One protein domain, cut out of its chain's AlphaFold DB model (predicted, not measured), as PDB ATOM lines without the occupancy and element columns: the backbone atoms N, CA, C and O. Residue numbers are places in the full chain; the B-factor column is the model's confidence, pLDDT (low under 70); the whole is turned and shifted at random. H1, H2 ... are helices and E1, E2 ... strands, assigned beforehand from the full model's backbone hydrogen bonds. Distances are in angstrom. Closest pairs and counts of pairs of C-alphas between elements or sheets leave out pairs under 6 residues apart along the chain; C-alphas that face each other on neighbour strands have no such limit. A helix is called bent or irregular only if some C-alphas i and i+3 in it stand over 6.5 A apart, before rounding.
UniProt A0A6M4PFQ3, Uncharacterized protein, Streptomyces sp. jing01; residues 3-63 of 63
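What this domain is: This is residues 3 to 63 of the 63 residues of an uncharacterized protein of Streptomyces sp. jing01 (UniProt A0A6M4PFQ3). The model is a long two-stranded ribbon, E1 and E2 side by side, with a loose head beyond the end of the ribbon at residues 11 and 52; the head holds the one helix, H1, with the loop of residues 12 to 25 folded beside it. A second loop, residues 37 to 51, leads from H1 back to the ribbon, and residues 34 to 45 stick out free. The printed part has 61 residues, with two named strands and one named helix in the order E1, H1, E2; the sheet has the order E1 - E2 and is antiparallel, and the class is mixed, helices and strands. The whole is loose, with a radius of gyration of the C-alphas of 14.6 A, and elongated, spanning 45 by 26 by 18 A.

Where its parts are: Strand E1 is residues 3 to 11, 25.8 A from first to last C-alpha; it begins at C-alpha 3, (131.505, 191.259, 127.639). Strand E2, the longest by residues, is residues 52 to 62 and measures 27.9 A; its last C-alpha, 62, is at (136.889, 187.685, 127.414). Helix H1 is residues 26 to 36, 15.1 A long, and begins at C-alpha 26, (116.563, 156.917, 133.841).

How they stand to each other: E1 and E2 are antiparallel neighbours, with 161 degrees between their N-to-C directions. C-alphas that face each other include 3 and 61, 4.9 A apart, and 11 and 52, 4.5 A apart. N 6 and O 58 are within hydrogen-bond range at 2.8 A, and so are N 56 and O 8 at 2.9 A. From E1 a long link of 14 residues leads to H1, and from H1 a long link of 15 residues leads to E2. In H1, which is not bent, every O i to N i+4 pair is within hydrogen-bond range. Residues 34 to 45, of which 34 to 36 belong to H1, stand free.

The domain as a whole: The two C-alphas farthest apart are those of Thr 24 and Asp 63, at 45.8 A, while the C-alphas of Glu 3 and Asp 63, the first and last printed, are 9.4 A apart. The body without the stretch that stands free has 49 residues and spans 45 by 26 by 13 A. The printed part has no cut and ends at residue 63, the chain's last residue. Both links between the named elements are long. Mean pLDDT of the printed part is 77.6; it is under 70 in residues 37 to 50 and in residue 63.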
ATOM      1  N   GLU A   3     132.252 191.711 126.472       86.19
ATOM      2  CA  GLU A   3     131.505 191.259 127.639       86.19
ATOM      3  C   GLU A   3     130.470 190.236 127.179       86.19
ATOM      4  O   GLU A   3     129.792 190.421 126.162       86.19
ATOM      5  N   LYS A   4     130.370 189.125 127.903       88.81
ATOM      6  CA  LYS A   4     129.356 188.094 127.680       88.81
ATOM      7  C   LYS A   4     128.673 187.787 128.999       88.81
ATOM      8  O   LYS A   4     129.270 187.929 130.061       88.81
ATOM      9  N   ILE A   5     127.437 187.318 128.928       84.31
ATOM     10  CA  ILE A   5     126.769 186.717 130.078       84.31
ATOM     11  C   ILE A   5     126.917 185.207 129.936       84.31
ATOM     12  O   ILE A   5     126.506 184.636 128.925       84.31
ATOM     13  N   ARG A   6     127.510 184.561 130.938       85.94
ATOM     14  CA  ARG A   6     127.397 183.117 131.114       85.94
ATOM     15  C   ARG A   6     126.114 182.843 131.888       85.94
ATOM     16  O   ARG A   6     125.906 183.379 132.975       85.94
ATOM     17  N   LEU A   7     125.273 182.008 131.297       83.19
ATOM     18  CA  LEU A   7     124.045 181.505 131.888       83.19
ATOM     19  C   LEU A   7     124.250 180.038 132.262       83.19
ATOM     20  O   LEU A   7     124.641 179.243 131.409       83.19
ATOM     21  N   THR A   8     123.946 179.687 133.507       84.94
ATOM     22  CA  THR A   8     123.854 178.292 133.953       84.94
ATOM     23  C   THR A   8     122.428 178.026 134.407       84.94
ATOM     24  O   THR A   8     121.945 178.690 135.323       84.94
ATOM     25  N   VAL A   9     121.768 177.051 133.785       82.31
ATOM     26  CA  VAL A   9     120.424 176.593 134.165       82.31
ATOM     27  C   VAL A   9     120.541 175.173 134.706       82.31
ATOM     28  O   VAL A   9     121.136 174.316 134.056       82.31
ATOM     29  N   VAL A  10     119.989 174.927 135.895       85.19
ATOM     30  CA  VAL A  10     119.846 173.579 136.459       85.19
ATOM     31  C   VAL A  10     118.387 173.176 136.355       85.19
ATOM     32  O   VAL A  10     117.511 173.880 136.864       85.19
ATOM     33  N   ILE A  11     118.149 172.037 135.719       81.56
ATOM     34  CA  ILE A  11     116.825 171.478 135.468       81.56
ATOM     35  C   ILE A  11     116.814 170.046 135.989       81.56
ATOM     36  O   ILE A  11     117.780 169.310 135.789       81.56
ATOM     37  N   GLU A  12     115.719 169.650 136.627       84.12
ATOM     38  CA  GLU A  12     115.430 168.245 136.918       84.12
ATOM     39  C   GLU A  12     114.103 167.886 136.262       84.12
ATOM     40  O   GLU A  12     113.106 168.566 136.492       84.12
ATOM     41  N   TYR A  13     114.091 166.822 135.467       81.56
ATOM     42  CA  TYR A  13     112.904 166.348 134.768       81.56
ATOM     43  C   TYR A  13     112.817 164.821 134.857       81.56
ATOM     44  O   TYR A  13     113.822 164.135 135.069       81.56
ATOM     45  N   GLU A  14     111.610 164.283 134.697       84.00
ATOM     46  CA  GLU A  14     111.384 162.842 134.580       84.00
ATOM     47  C   GLU A  14     111.319 162.470 133.089       84.00
ATOM     48  O   GLU A  14     110.369 162.865 132.407       84.00
ATOM     49  N   PRO A  15     112.313 161.748 132.533       82.19
ATOM     50  CA  PRO A  15     112.316 161.421 131.113       82.19
ATOM     51  C   PRO A  15     111.214 160.415 130.783       82.19
ATOM     52  O   PRO A  15     111.041 159.406 131.473       82.19
ATOM     53  N   ASN A  16     110.528 160.628 129.660       84.56
ATOM     54  CA  ASN A  16     109.696 159.583 129.077       84.56
ATOM     55  C   ASN A  16     110.588 158.560 128.355       84.56
ATOM     56  O   ASN A  16     111.074 158.832 127.259       84.56
ATOM     57  N   LEU A  17     110.783 157.378 128.951       85.56
ATOM     58  CA  LEU A  17     111.661 156.329 128.411       85.56
ATOM     59  C   LEU A  17     111.241 155.819 127.024       85.56
ATOM     60  O   LEU A  17     112.097 155.341 126.283       85.56
ATOM     61  N   ASP A  18     109.976 155.984 126.629       85.94
ATOM     62  CA  ASP A  18     109.518 155.639 125.277       85.94
ATOM     63  C   ASP A  18     110.240 156.453 124.188       85.94
ATOM     64  O   ASP A  18     110.322 156.029 123.034       85.94
ATOM     65  N   HIS A  19     110.793 157.615 124.548       83.12
ATOM     66  CA  HIS A  19     111.556 158.477 123.648       83.12
ATOM     67  C   HIS A  19     113.051 158.130 123.591       83.12
ATOM     68  O   HIS A  19     113.776 158.727 122.797       83.12
ATOM     69  N   TYR A  20     113.510 157.153 124.383       83.62
ATOM     70  CA  TYR A  20     114.910 156.734 124.477       83.62
ATOM     71  C   TYR A  20     115.053 155.259 124.067       83.62
ATOM     72  O   TYR A  20     115.102 154.370 124.925       83.62
ATOM     73  N   PRO A  21     115.123 154.955 122.755       85.06
ATOM     74  CA  PRO A  21     115.201 153.584 122.270       85.06
ATOM     75  C   PRO A  21     116.379 152.822 122.888       85.06
ATOM     76  O   PRO A  21     117.531 153.233 122.786       85.06
ATOM     77  N   GLY A  22     116.090 151.683 123.517       87.12
ATOM     78  CA  GLY A  22     117.107 150.846 124.163       87.12
ATOM     79  C   GLY A  22     117.446 151.233 125.606       87.12
ATOM     80  O   GLY A  22     118.193 150.502 126.256       87.12
ATOM     81  N   CYS A  23     116.865 152.311 126.138       91.00
ATOM     82  CA  CYS A  23     116.958 152.650 127.554       91.00
ATOM     83  C   CYS A  23     115.788 152.031 128.326       91.00
ATOM     84  O   CYS A  23     114.631 152.151 127.937       91.00
ATOM     85  N   THR A  24     116.080 151.377 129.448       93.00
ATOM     86  CA  THR A  24     115.066 150.832 130.370       93.00
ATOM     87  C   THR A  24     115.114 151.491 131.745       93.00
ATOM     88  O   THR A  24     114.302 151.181 132.615       93.00
ATOM     89  N   THR A  25     116.058 152.410 131.955       93.31
ATOM     90  CA  THR A  25     116.248 153.145 133.206       93.31
ATOM     91  C   THR A  25     116.554 154.613 132.929       93.31
ATOM     92  O   THR A  25     117.153 154.946 131.906       93.31
ATOM     93  N   VAL A  26     116.217 155.483 133.885       90.19
ATOM     94  CA  VAL A  26     116.563 156.917 133.841       90.19
ATOM     95  C   VAL A  26     118.078 157.123 133.733       90.19
ATOM     96  O   VAL A  26     118.525 158.005 133.013       90.19
ATOM     97  N   ALA A  27     118.881 156.271 134.380       91.25
ATOM     98  CA  ALA A  27     120.338 156.343 134.295       91.25
ATOM     99  C   ALA A  27     120.855 156.110 132.864       91.25
ATOM    100  O   ALA A  27     121.764 156.804 132.423       91.25
ATOM    101  N   GLN A  28     120.261 155.166 132.126       92.31
ATOM    102  CA  GLN A  28     120.620 154.928 130.725       92.31
ATOM    103  C   GLN A  28     120.180 156.077 129.817       92.31
ATOM    104  O   GLN A  28     120.952 156.469 128.949       92.31
ATOM    105  N   ALA A  29     118.988 156.638 130.043       88.50
ATOM    106  CA  ALA A  29     118.522 157.818 129.312       88.50
ATOM    107  C   ALA A  29     119.449 159.025 129.544       88.50
ATOM    108  O   ALA A  29     119.836 159.690 128.591       88.50
ATOM    109  N   ALA A  30     119.908 159.234 130.783       86.25
ATOM    110  CA  ALA A  30     120.870 160.286 131.110       86.25
ATOM    111  C   ALA A  30     122.216 160.101 130.386       86.25
ATOM    112  O   ALA A  30     122.762 161.062 129.851       86.25
ATOM    113  N   THR A  31     122.740 158.870 130.318       88.12
ATOM    114  CA  THR A  31     123.950 158.579 129.531       88.12
ATOM    115  C   THR A  31     123.720 158.783 128.033       88.12
ATOM    116  O   THR A  31     124.613 159.266 127.345       88.12
ATOM    117  N   PHE A  32     122.539 158.432 127.514       86.06
ATOM    118  CA  PHE A  32     122.190 158.692 126.117       86.06
ATOM    119  C   PHE A  32     122.191 160.197 125.823       86.06
ATOM    120  O   PHE A  32     122.826 160.618 124.862       86.06
ATOM    121  N   ASP A  33     121.570 161.013 126.678       82.44
ATOM    122  CA  ASP A  33     121.576 162.473 126.531       82.44
ATOM    123  C   ASP A  33     122.984 163.073 126.618       82.44
ATOM    124  O   ASP A  33     123.321 163.961 125.838       82.44
ATOM    125  N   GLU A  34     123.837 162.573 127.513       81.31
ATOM    126  CA  GLU A  34     125.228 163.033 127.614       81.31
ATOM    127  C   GLU A  34     126.026 162.784 126.320       81.31
ATOM    128  O   GLU A  34     126.898 163.579 125.965       81.31
ATOM    129  N   LEU A  35     125.728 161.693 125.607       80.75
ATOM    130  CA  LEU A  35     126.449 161.281 124.402       80.75
ATOM    131  C   LEU A  35     125.868 161.879 123.114       80.75
ATOM    132  O   LEU A  35     126.625 162.300 122.238       80.75
ATOM    133  N   GLU A  36     124.542 161.897 122.993       73.44
ATOM    134  CA  GLU A  36     123.823 162.202 121.749       73.44
ATOM    135  C   GLU A  36     123.246 163.620 121.717       73.44
ATOM    136  O   GLU A  36     122.954 164.129 120.635       73.44
ATOM    137  N   ASN A  37     123.126 164.293 122.868       64.19
ATOM    138  CA  ASN A  37     122.638 165.669 122.964       64.19
ATOM    139  C   ASN A  37     123.757 166.656 123.350       64.19
ATOM    140  O   ASN A  37     123.713 167.283 124.414       64.19
ATOM    141  N   PRO A  38     124.743 166.922 122.468       54.31
ATOM    142  CA  PRO A  38     125.560 168.114 122.584       54.31
ATOM    143  C   PRO A  38     124.706 169.326 122.167       54.31
ATOM    144  O   PRO A  38     124.801 169.840 121.055       54.31
ATOM    145  N   PHE A  39     123.848 169.793 123.075       51.09
ATOM    146  CA  PHE A  39     123.381 171.184 123.118       51.09
ATOM    147  C   PHE A  39     122.620 171.739 121.891       51.09
ATOM    148  O   PHE A  39     122.654 172.949 121.675       51.09
ATOM    149  N   THR A  40     121.953 170.926 121.062       46.59
ATOM    150  CA  THR A  40     121.413 171.458 119.788       46.59
ATOM    151  C   THR A  40     119.953 171.908 119.846       46.59
ATOM    152  O   THR A  40     119.622 172.909 119.223       46.59
ATOM    153  N   GLU A  41     119.088 171.281 120.634       45.62
ATOM    154  CA  GLU A  41     117.720 171.774 120.820       45.62
ATOM    155  C   GLU A  41     117.184 171.171 122.115       45.62
ATOM    156  O   GLU A  41     116.840 169.995 122.167       45.62
ATOM    157  N   TYR A  42     117.178 171.961 123.192       52.03
ATOM    158  CA  TYR A  42     116.413 171.600 124.380       52.03
ATOM    159  C   TYR A  42     114.952 171.555 123.949       52.03
ATOM    160  O   TYR A  42     114.434 172.587 123.518       52.03
ATOM    161  N   PRO A  43     114.279 170.398 123.983       48.00
ATOM    162  CA  PRO A  43     112.930 170.346 123.470       48.00
ATOM    163  C   PRO A  43     112.056 171.044 124.506       48.00
ATOM    164  O   PRO A  43     111.854 170.515 125.599       48.00
ATOM    165  N   ASP A  44     111.517 172.215 124.154       52.19
ATOM    166  CA  ASP A  44     110.479 172.926 124.918       52.19
ATOM    167  C   ASP A  44     109.338 171.977 125.351       52.19
ATOM    168  O   ASP A  44     108.644 172.215 126.331       52.19
ATOM    169  N   ALA A  45     109.174 170.850 124.649       51.22
ATOM    170  CA  ALA A  45     108.255 169.768 124.977       51.22
ATOM    171  C   ALA A  45     108.503 169.070 126.334       51.22
ATOM    172  O   ALA A  45     107.579 168.426 126.830       51.22
ATOM    173  N   TYR A  46     109.700 169.162 126.927       51.22
ATOM    174  CA  TYR A  46     110.036 168.504 128.203       51.22
ATOM    175  C   TYR A  46     110.179 169.456 129.388       51.22
ATOM    176  O   TYR A  46     110.338 168.983 130.510       51.22
ATOM    177  N   LEU A  47     110.149 170.768 129.155       55.31
ATOM    178  CA  LEU A  47     110.353 171.759 130.202       55.31
ATOM    179  C   LEU A  47     109.043 172.478 130.473       55.31
ATOM    180  O   LEU A  47     108.646 173.375 129.732       55.31
ATOM    181  N   ASN A  48     108.385 172.117 131.569       59.00
ATOM    182  CA  ASN A  48     107.511 173.082 132.216       59.00
ATOM    183  C   ASN A  48     108.390 173.995 133.082       59.00
ATOM    184  O   ASN A  48     109.379 173.546 133.661       59.00
ATOM    185  N   ASP A  49     108.016 175.268 133.244       58.47
ATOM    186  CA  ASP A  49     108.734 176.224 134.112       58.47
ATOM    187  C   ASP A  49     108.956 175.694 135.551       58.47
ATOM    188  O   ASP A  49     109.828 176.175 136.275       58.47
ATOM    189  N   SER A  50     108.192 174.677 135.973       60.88
ATOM    190  CA  SER A  50     108.325 173.959 137.248       60.88
ATOM    191  C   SER A  50     109.590 173.105 137.401       60.88
ATOM    192  O   SER A  50     109.952 172.739 138.527       60.88
ATOM    193  N   ASP A  51     110.257 172.774 136.299       73.06
ATOM    194  CA  ASP A  51     111.375 171.821 136.266       73.06
ATOM    195  C   ASP A  51     112.730 172.526 136.443       73.06
ATOM    196  O   ASP A  51     113.740 171.907 136.793       73.06
ATOM    197  N   ILE A  52     112.740 173.857 136.305       80.19
ATOM    198  CA  ILE A  52     113.900 174.706 136.573       80.19
ATOM    199  C   ILE A  52     114.125 174.794 138.086       80.19
ATOM    200  O   ILE A  52     113.308 175.333 138.833       80.19
ATOM    201  N   LYS A  53     115.277 174.306 138.550       83.94
ATOM    202  CA  LYS A  53     115.669 174.369 139.966       83.94
ATOM    203  C   LYS A  53     116.464 175.617 140.300       83.94
ATOM    204  O   LYS A  53     116.334 176.154 141.398       83.94
ATOM    205  N   SER A  54     117.298 176.085 139.375       83.25
ATOM    206  CA  SER A  54     118.052 177.323 139.566       83.25
ATOM    207  C   SER A  54     118.553 177.905 138.252       83.25
ATOM    208  O   SER A  54     118.777 177.189 137.275       83.25
ATOM    209  N   VAL A  55     118.758 179.222 138.263       84.00
ATOM    210  CA  VAL A  55     119.349 179.977 137.160       84.00
ATOM    211  C   VAL A  55     120.416 180.903 137.730       84.00
ATOM    212  O   VAL A  55     120.135 181.691 138.635       84.00
ATOM    213  N   THR A  56     121.639 180.808 137.216       87.69
ATOM    214  CA  THR A  56     122.764 181.665 137.615       87.69
ATOM    215  C   THR A  56     123.239 182.492 136.426       87.69
ATOM    216  O   THR A  56     123.419 181.958 135.332       87.69
ATOM    217  N   PHE A  57     123.475 183.785 136.662       87.69
ATOM    218  CA  PHE A  57     123.987 184.729 135.672       87.69
ATOM    219  C   PHE A  57     125.345 185.265 136.122       87.69
ATOM    220  O   PHE A  57     125.478 185.773 137.235       87.69
ATOM    221  N   GLU A  58     126.340 185.183 135.247       90.62
ATOM    222  CA  GLU A  58     127.697 185.666 135.498       90.62
ATOM    223  C   GLU A  58     128.144 186.562 134.338       90.62
ATOM    224  O   GLU A  58     128.028 186.183 133.171       90.62
ATOM    225  N   ALA A  59     128.672 187.750 134.643       90.00
ATOM    226  CA  ALA A  59     129.346 188.576 133.647       90.00
ATOM    227  C   ALA A  59     130.760 188.029 133.416       90.00
ATOM    228  O   ALA A  59     131.554 187.935 134.350       90.00
ATOM    229  N   VAL A  60     131.074 187.674 132.173       92.50
ATOM    230  CA  VAL A  60     132.372 187.132 131.772       92.50
ATOM    231  C   VAL A  60     133.040 188.106 130.817       92.50
ATOM    232  O   VAL A  60     132.526 188.391 129.731       92.50
ATOM    233  N   THR A  61     134.214 188.585 131.207       84.75
ATOM    234  CA  THR A  61     135.092 189.367 130.337       84.75
ATOM    235  C   THR A  61     135.976 188.399 129.564       84.75
ATOM    236  O   THR A  61     136.673 187.587 130.167       84.75
ATOM    237  N   THR A  62     135.938 188.448 128.232       72.50
ATOM    238  CA  THR A  62     136.889 187.685 127.414       72.50
ATOM    239  C   THR A  62     138.058 188.588 127.029       72.50
ATOM    240  O   THR A  62     137.821 189.646 126.423       72.50
ATOM    241  N   ASP A  63     139.275 188.171 127.389       69.06
ATOM    242  CA  ASP A  63     140.538 188.796 126.967       69.06
ATOM    243  C   ASP A  63     140.692 188.801 125.437       69.06
ATOM    244  O   ASP A  63     140.384 187.766 124.798       69.06
TER     245      ASP A  63